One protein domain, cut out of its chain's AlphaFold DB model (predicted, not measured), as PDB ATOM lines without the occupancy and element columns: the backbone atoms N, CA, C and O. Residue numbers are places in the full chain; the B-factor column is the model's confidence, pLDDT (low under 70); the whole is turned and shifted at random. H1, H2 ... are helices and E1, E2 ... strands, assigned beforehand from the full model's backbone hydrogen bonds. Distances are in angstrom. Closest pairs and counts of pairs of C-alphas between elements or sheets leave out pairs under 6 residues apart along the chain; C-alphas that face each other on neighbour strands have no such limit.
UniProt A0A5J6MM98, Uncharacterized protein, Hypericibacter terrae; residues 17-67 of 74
ATOM      1  N   THR A  17     176.514 331.336 236.185       69.94
ATOM      2  CA  THR A  17     175.590 332.469 236.029       69.94
ATOM      3  C   THR A  17     176.081 333.756 236.690       69.94
ATOM      4  O   THR A  17     175.778 334.834 236.191       69.94
ATOM      5  N   GLN A  18     176.834 333.663 237.791       68.50
ATOM      6  CA  GLN A  18     177.435 334.819 238.461       68.50
ATOM      7  C   GLN A  18     178.610 335.351 237.639       68.50
ATOM      8  O   GLN A  18     178.684 336.552 237.415       68.50
ATOM      9  N   ALA A  19     179.448 334.457 237.104       66.38
ATOM     10  CA  ALA A  19     180.514 334.833 236.180       66.38
ATOM     11  C   ALA A  19     179.950 335.552 234.945       66.38
ATOM     12  O   ALA A  19     180.368 336.662 234.635       66.38
ATOM     13  N   THR A  20     178.936 334.976 234.287       68.12
ATOM     14  CA  THR A  20     178.289 335.607 233.126       68.12
ATOM     15  C   THR A  20     177.663 336.957 233.476       68.12
ATOM     16  O   THR A  20     177.757 337.884 232.680       68.12
ATOM     17  N   ALA A  21     177.039 337.092 234.650       69.62
ATOM     18  CA  ALA A  21     176.405 338.339 235.067       69.62
ATOM     19  C   ALA A  21     177.413 339.452 235.385       69.62
ATOM     20  O   ALA A  21     177.140 340.597 235.048       69.62
ATOM     21  N   GLU A  22     178.552 339.148 236.014       67.88
ATOM     22  CA  GLU A  22     179.601 340.150 236.262       67.88
ATOM     23  C   GLU A  22     180.284 340.575 234.965       67.88
ATOM     24  O   GLU A  22     180.458 341.760 234.700       67.88
ATOM     25  N   ILE A  23     180.570 339.603 234.104       66.50
ATOM     26  CA  ILE A  23     181.176 339.828 232.799       66.50
ATOM     27  C   ILE A  23     180.261 340.648 231.868       66.50
ATOM     28  O   ILE A  23     180.739 341.471 231.094       66.50
ATOM     29  N   ALA A  24     178.941 340.456 231.938       69.12
ATOM     30  CA  ALA A  24     177.978 341.158 231.087       69.12
ATOM     31  C   ALA A  24     177.778 342.645 231.438       69.12
ATOM     32  O   ALA A  24     177.120 343.354 230.679       69.12
ATOM     33  N   LYS A  25     178.295 343.122 232.577       67.12
ATOM     34  CA  LYS A  25     178.181 344.532 232.998       67.12
ATOM     35  C   LYS A  25     179.274 345.429 232.411       67.12
ATOM     36  O   LYS A  25     179.284 346.616 232.716       67.12
ATOM     37  N   LEU A  26     180.206 344.866 231.648       66.06
ATOM     38  CA  LEU A  26     181.453 345.523 231.283       66.06
ATOM     39  C   LEU A  26     181.578 345.667 229.769       66.06
ATOM     40  O   LEU A  26     181.247 344.748 229.017       66.06
ATOM     41  N   GLU A  27     182.117 346.804 229.340       71.44
ATOM     42  CA  GLU A  27     182.591 346.986 227.972       71.44
ATOM     43  C   GLU A  27     183.905 346.214 227.814       71.44
ATOM     44  O   GLU A  27     184.930 346.524 228.421       71.44
ATOM     45  N   TRP A  28     183.868 345.135 227.034       68.19
ATOM     46  CA  TRP A  28     184.998 344.211 226.896       68.19
ATOM     47  C   TRP A  28     186.232 344.832 226.247       68.19
ATOM     48  O   TRP A  28     187.340 344.339 226.451       68.19
ATOM     49  N   GLU A  29     186.046 345.897 225.470       71.44
ATOM     50  CA  GLU A  29     187.136 346.668 224.870       71.44
ATOM     51  C   GLU A  29     188.037 347.342 225.912       71.44
ATOM     52  O   GLU A  29     189.203 347.615 225.628       71.44
ATOM     53  N   ASP A  30     187.534 347.497 227.135       67.69
ATOM     54  CA  ASP A  30     188.234 348.115 228.251       67.69
ATOM     55  C   ASP A  30     188.804 347.108 229.254       67.69
ATOM     56  O   ASP A  30     189.438 347.515 230.227       67.69
ATOM     57  N   VAL A  31     188.613 345.797 229.060       75.06
ATOM     58  CA  VAL A  31     189.092 344.775 230.006       75.06
ATOM     59  C   VAL A  31     190.603 344.578 229.873       75.06
ATOM     60  O   VAL A  31     191.119 344.185 228.828       75.06
ATOM     61  N   ILE A  32     191.312 344.807 230.978       73.62
ATOM     62  CA  ILE A  32     192.770 344.693 231.093       73.62
ATOM     63  C   ILE A  32     193.162 343.353 231.727       73.62
ATOM     64  O   ILE A  32     194.209 342.796 231.395       73.62
ATOM     65  N   GLY A  33     192.334 342.810 232.624       73.25
ATOM     66  CA  GLY A  33     192.643 341.564 233.319       73.25
ATOM     67  C   GLY A  33     191.449 340.927 234.022       73.25
ATOM     68  O   GLY A  33     190.434 341.571 234.280       73.25
ATOM     69  N   LEU A  34     191.596 339.642 234.334       76.56
ATOM     70  CA  LEU A  34     190.629 338.834 235.073       76.56
ATOM     71  C   LEU A  34     191.367 338.109 236.196       76.56
ATOM     72  O   LEU A  34     192.461 337.585 235.972       76.56
ATOM     73  N   GLY A  35     190.782 338.089 237.391       74.44
ATOM     74  CA  GLY A  35     191.439 337.554 238.575       74.44
ATOM     75  C   GLY A  35     190.470 337.047 239.634       74.44
ATOM     76  O   GLY A  35     189.247 337.118 239.498       74.44
ATOM     77  N   VAL A  36     191.052 336.515 240.703       74.25
ATOM     78  CA  VAL A  36     190.341 336.112 241.914       74.25
ATOM     79  C   VAL A  36     191.001 336.834 243.079       74.25
ATOM     80  O   VAL A  36     192.223 336.805 243.221       74.25
ATOM     81  N   THR A  37     190.198 337.513 243.884       74.12
ATOM     82  CA  THR A  37     190.657 338.225 245.073       74.12
ATOM     83  C   THR A  37     191.106 337.246 246.161       74.12
ATOM     84  O   THR A  37     190.795 336.054 246.131       74.12
ATOM     85  N   ALA A  38     191.802 337.752 247.181       70.62
ATOM     86  CA  ALA A  38     192.246 336.938 248.316       70.62
ATOM     87  C   ALA A  38     191.085 336.280 249.095       70.62
ATOM     88  O   ALA A  38     191.270 335.232 249.708       70.62
ATOM     89  N   ASP A  39     189.886 336.868 249.061       77.81
ATOM     90  CA  ASP A  39     188.650 336.323 249.640       77.81
ATOM     91  C   ASP A  39     187.867 335.406 248.679       77.81
ATOM     92  O   ASP A  39     186.786 334.926 249.023       77.81
ATOM     93  N   GLY A  40     188.414 335.109 247.498       73.06
ATOM     94  CA  GLY A  40     187.836 334.161 246.545       73.06
ATOM     95  C   GLY A  40     186.725 334.738 245.667       73.06
ATOM     96  O   GLY A  40     186.008 333.973 245.017       73.06
ATOM     97  N   ALA A  41     186.557 336.061 245.645       73.00
ATOM     98  CA  ALA A  41     185.627 336.729 244.750       73.00
ATOM     99  C   ALA A  41     186.253 336.904 243.361       73.00
ATOM    100  O   ALA A  41     187.451 337.128 243.208       73.00
ATOM    101  N   PHE A  42     185.428 336.795 242.327       71.56
ATOM    102  CA  PHE A  42     185.857 337.082 240.965       71.56
ATOM    103  C   PHE A  42     186.001 338.591 240.774       71.56
ATOM    104  O   PHE A  42     185.065 339.332 241.079       71.56
ATOM    105  N   GLU A  43     187.141 339.035 240.245       78.00
ATOM    106  CA  GLU A  43     187.345 340.429 239.856       78.00
ATOM    107  C   GLU A  43     187.627 340.561 238.360       78.00
ATOM    108  O   GLU A  43     188.340 339.754 237.755       78.00
ATOM    109  N   VAL A  44     187.079 341.628 237.777       75.94
ATOM    110  CA  VAL A  44     187.430 342.089 236.438       75.94
ATOM    111  C   VAL A  44     188.104 343.442 236.563       75.94
ATOM    112  O   VAL A  44     187.574 344.354 237.196       75.94
ATOM    113  N   ILE A  45     189.275 343.565 235.952       79.12
ATOM    114  CA  ILE A  45     190.065 344.788 235.912       79.12
ATOM    115  C   ILE A  45     189.833 345.429 234.545       79.12
ATOM    116  O   ILE A  45     190.150 344.815 233.523       79.12
ATOM    117  N   ASN A  46     189.315 346.657 234.512       81.12
ATOM    118  CA  ASN A  46     189.086 347.420 233.283       81.12
ATOM    119  C   ASN A  46     189.793 348.790 233.301       81.12
ATOM    120  O   ASN A  46     190.339 349.199 234.322       81.12
ATOM    121  N   SER A  47     189.807 349.492 232.170       73.06
ATOM    122  CA  SER A  47     190.458 350.799 231.998       73.06
ATOM    123  C   SER A  47     189.823 351.920 232.839       73.06
ATOM    124  O   SER A  47     190.491 352.913 233.138       73.06
ATOM    125  N   GLU A  48     188.581 351.735 233.296       78.56
ATOM    126  CA  GLU A  48     187.857 352.636 234.196       78.56
ATOM    127  C   GLU A  48     188.308 352.485 235.660       78.56
ATOM    128  O   GLU A  48     187.548 352.109 236.553       78.56
ATOM    129  N   MET A  49     189.572 352.807 235.936       79.75
ATOM    130  CA  MET A  49     190.130 352.760 237.287       79.75
ATOM    131  C   MET A  49     190.809 354.066 237.692       79.75
ATOM    132  O   MET A  49     191.191 354.892 236.861       79.75
ATOM    133  N   THR A  50     190.999 354.249 238.999       82.81
ATOM    134  CA  THR A  50     191.786 355.379 239.499       82.81
ATOM    135  C   THR A  50     193.273 355.182 239.193       82.81
ATOM    136  O   THR A  50     193.760 354.054 239.065       82.81
ATOM    137  N   ALA A  51     194.020 356.285 239.108       78.12
ATOM    138  CA  ALA A  51     195.461 356.240 238.865       78.12
ATOM    139  C   ALA A  51     196.204 355.431 239.945       78.12
ATOM    140  O   ALA A  51     197.167 354.729 239.637       78.12
ATOM    141  N   GLU A  52     195.736 355.477 241.195       83.12
ATOM    142  CA  GLU A  52     196.289 354.695 242.301       83.12
ATOM    143  C   GLU A  52     196.132 353.188 242.069       83.12
ATOM    144  O   GLU A  52     197.084 352.434 242.280       83.12
ATOM    145  N   ARG A  53     194.960 352.738 241.594       79.19
ATOM    146  CA  ARG A  53     194.723 351.318 241.284       79.19
ATOM    147  C   ARG A  53     195.595 350.856 240.118       79.19
ATOM    148  O   ARG A  53     196.170 349.773 240.201       79.19
ATOM    149  N   ALA A  54     195.751 351.685 239.087       79.00
ATOM    150  CA  ALA A  54     196.616 351.383 237.947       79.00
ATOM    151  C   ALA A  54     198.087 351.234 238.368       79.00
ATOM    152  O   ALA A  54     198.746 350.260 238.007       79.00
ATOM    153  N   LEU A  55     198.592 352.168 239.180       80.81
ATOM    154  CA  LEU A  55     199.956 352.115 239.716       80.81
ATOM    155  C   LEU A  55     200.185 350.871 240.579       80.81
ATOM    156  O   LEU A  55     201.220 350.219 240.448       80.81
ATOM    157  N   TRP A  56     199.214 350.520 241.424       83.31
ATOM    158  CA  TRP A  56     199.282 349.319 242.250       83.31
ATOM    159  C   TRP A  56     199.376 348.040 241.403       83.31
ATOM    160  O   TRP A  56     200.228 347.195 241.673       83.31
ATOM    161  N   LEU A  57     198.570 347.925 240.341       80.56
ATOM    162  CA  LEU A  57     198.604 346.775 239.429       80.56
ATOM    163  C   LEU A  57     199.940 346.647 238.691       80.56
ATOM    164  O   LEU A  57     200.455 345.540 238.550       80.56
ATOM    165  N   ILE A  58     200.521 347.766 238.247       81.62
ATOM    166  CA  ILE A  58     201.833 347.777 237.585       81.62
ATOM    167  C   ILE A  58     202.923 347.280 238.537       81.62
ATOM    168  O   ILE A  58     203.760 346.464 238.150       81.62
ATOM    169  N   GLU A  59     202.922 347.761 239.781       81.75
ATOM    170  CA  GLU A  59     203.925 347.362 240.768       81.75
ATOM    171  C   GLU A  59     203.778 345.886 241.154       81.75
ATOM    172  O   GLU A  59     204.777 345.178 241.275       81.75
ATOM    173  N   TRP A  60     202.543 345.395 241.269       80.31
ATOM    174  CA  TRP A  60     202.278 343.981 241.520       80.31
ATOM    175  C   TRP A  60     202.729 343.094 240.350       80.31
ATOM    176  O   TRP A  60     203.503 342.160 240.548       80.31
ATOM    177  N   ALA A  61     202.369 343.447 239.111       78.75
ATOM    178  CA  ALA A  61     202.812 342.725 237.915       78.75
ATOM    179  C   ALA A  61     204.344 342.690 237.784       78.75
ATOM    180  O   ALA A  61     204.924 341.684 237.370       78.75
ATOM    181  N   LYS A  62     205.018 343.779 238.168       77.44
ATOM    182  CA  LYS A  62     206.480 343.858 238.200       77.44
ATOM    183  C   LYS A  62     207.086 342.930 239.256       77.44
ATOM    184  O   LYS A  62     208.087 342.285 238.961       77.44
ATOM    185  N   ARG A  63     206.509 342.851 240.460       81.38
ATOM    186  CA  ARG A  63     206.963 341.927 241.518       81.38
ATOM    187  C   ARG A  63     206.819 340.473 241.093       81.38
ATOM    188  O   ARG A  63     207.795 339.729 241.174       81.38
ATOM    189  N   TRP A  64     205.663 340.132 240.531       77.38
ATOM    190  CA  TRP A  64     205.403 338.807 239.982       77.38
ATOM    191  C   TRP A  64     206.412 338.436 238.885       77.38
ATOM    192  O   TRP A  64     207.046 337.385 238.942       77.38
ATOM    193  N   ALA A  65     206.655 339.340 237.927       74.25
ATOM    194  CA  ALA A  65     207.620 339.121 236.846       74.25
ATOM    195  C   ALA A  65     209.071 338.953 237.336       74.25
ATOM    196  O   ALA A  65     209.894 338.357 236.641       74.25
ATOM    197  N   LEU A  66     209.390 339.488 238.515       84.69
ATOM    198  CA  LEU A  66     210.696 339.366 239.157       84.69
ATOM    199  C   LEU A  66     210.778 338.176 240.130       84.69
ATOM    200  O   LEU A  66     211.841 337.963 240.708       84.69
ATOM    201  N   GLY A  67     209.697 337.403 240.304       78.44
ATOM    202  CA  GLY A  67     209.649 336.266 241.227       78.44
ATOM    203  C   GLY A  67     209.744 336.668 242.701       78.44
ATOM    204  O   GLY A  67     210.238 335.895 243.511       78.44
TER     205      GLY A  67
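AT A GLANCE: This is residues 17 to 67 of the 74 residues of an uncharacterized protein of Hypericibacter terrae (UniProt A0A5J6MM98). A two-stranded hairpin, E1 and E2, stands in the middle of a loose, open arrangement, with the short helix H1 to one side of it and the longer helix H2 to the other. H1 is near the hairpin on the E2 side, while the far part of H2 sticks out, with residues 58 to 67 standing free. The printed part has 51 residues, with two named helices and two named strands in the order H1, E1, E2, H2; the sheet has the order E1 - E2 and is antiparallel, and the class is mixed, helices and strands. The whole is loose, with a radius of gyration of the C-alphas of 12.3 A, and elongated, spanning 35 by 22 by 16 A.

HOW THE PARTS SIT: The first helix, H1, covers residues 17 to 23, and the strand E2 covers residues 42 to 46. Between these two there are 2 pairs of C-alphas within 8 A, the closest being those of Ala 19 and Phe 42, 7.5 A apart. E2 and the strand E1, residues 31 to 36, are antiparallel neighbours and form a hairpin, with 160 degrees between their N-to-C directions. C-alphas 34 and 44 face each other at 4.8 A. N 35 and O 43 are within hydrogen-bond range at 3.0 A, and so are N 45 and O 33 at 2.8 A. The second helix, H2, covers residues 51 to 65 and is apart from H1 and from E1. In H1 and H2 every O i to N i+4 pair is within hydrogen-bond range.

IN THESE COORDINATES: H1 begins at C-alpha 17, at (175.590, 332.469, 236.029), and measures 9.8 A from first to last C-alpha. E1 runs from Val 31 to Val 36 over 14.8 A, starting at C-alpha 31, at (189.092, 344.775, 230.006). E2 runs from Phe 42 to Asn 46 over 13.3 A. H2 runs from Ala 51 to Ala 65 over 21.1 A, and its last C-alpha, 65, is at (207.620, 339.121, 236.846).

THE WHOLE: The two C-alphas farthest apart are those of Thr 17 and Leu 66, at 35.9 A. Without residues 58 to 67, the body has 41 residues and spans 31 by 26 by 12 A. The printed part has no cut. The links E1 to E2 and E2 to H2 are tight, and the link H1 to E1, with 7 residues, is short; no link is long. The mean pLDDT of the printed part is 75.2, and 12 residues are under 70: residues 17 to 26, residue 28 and residue 30.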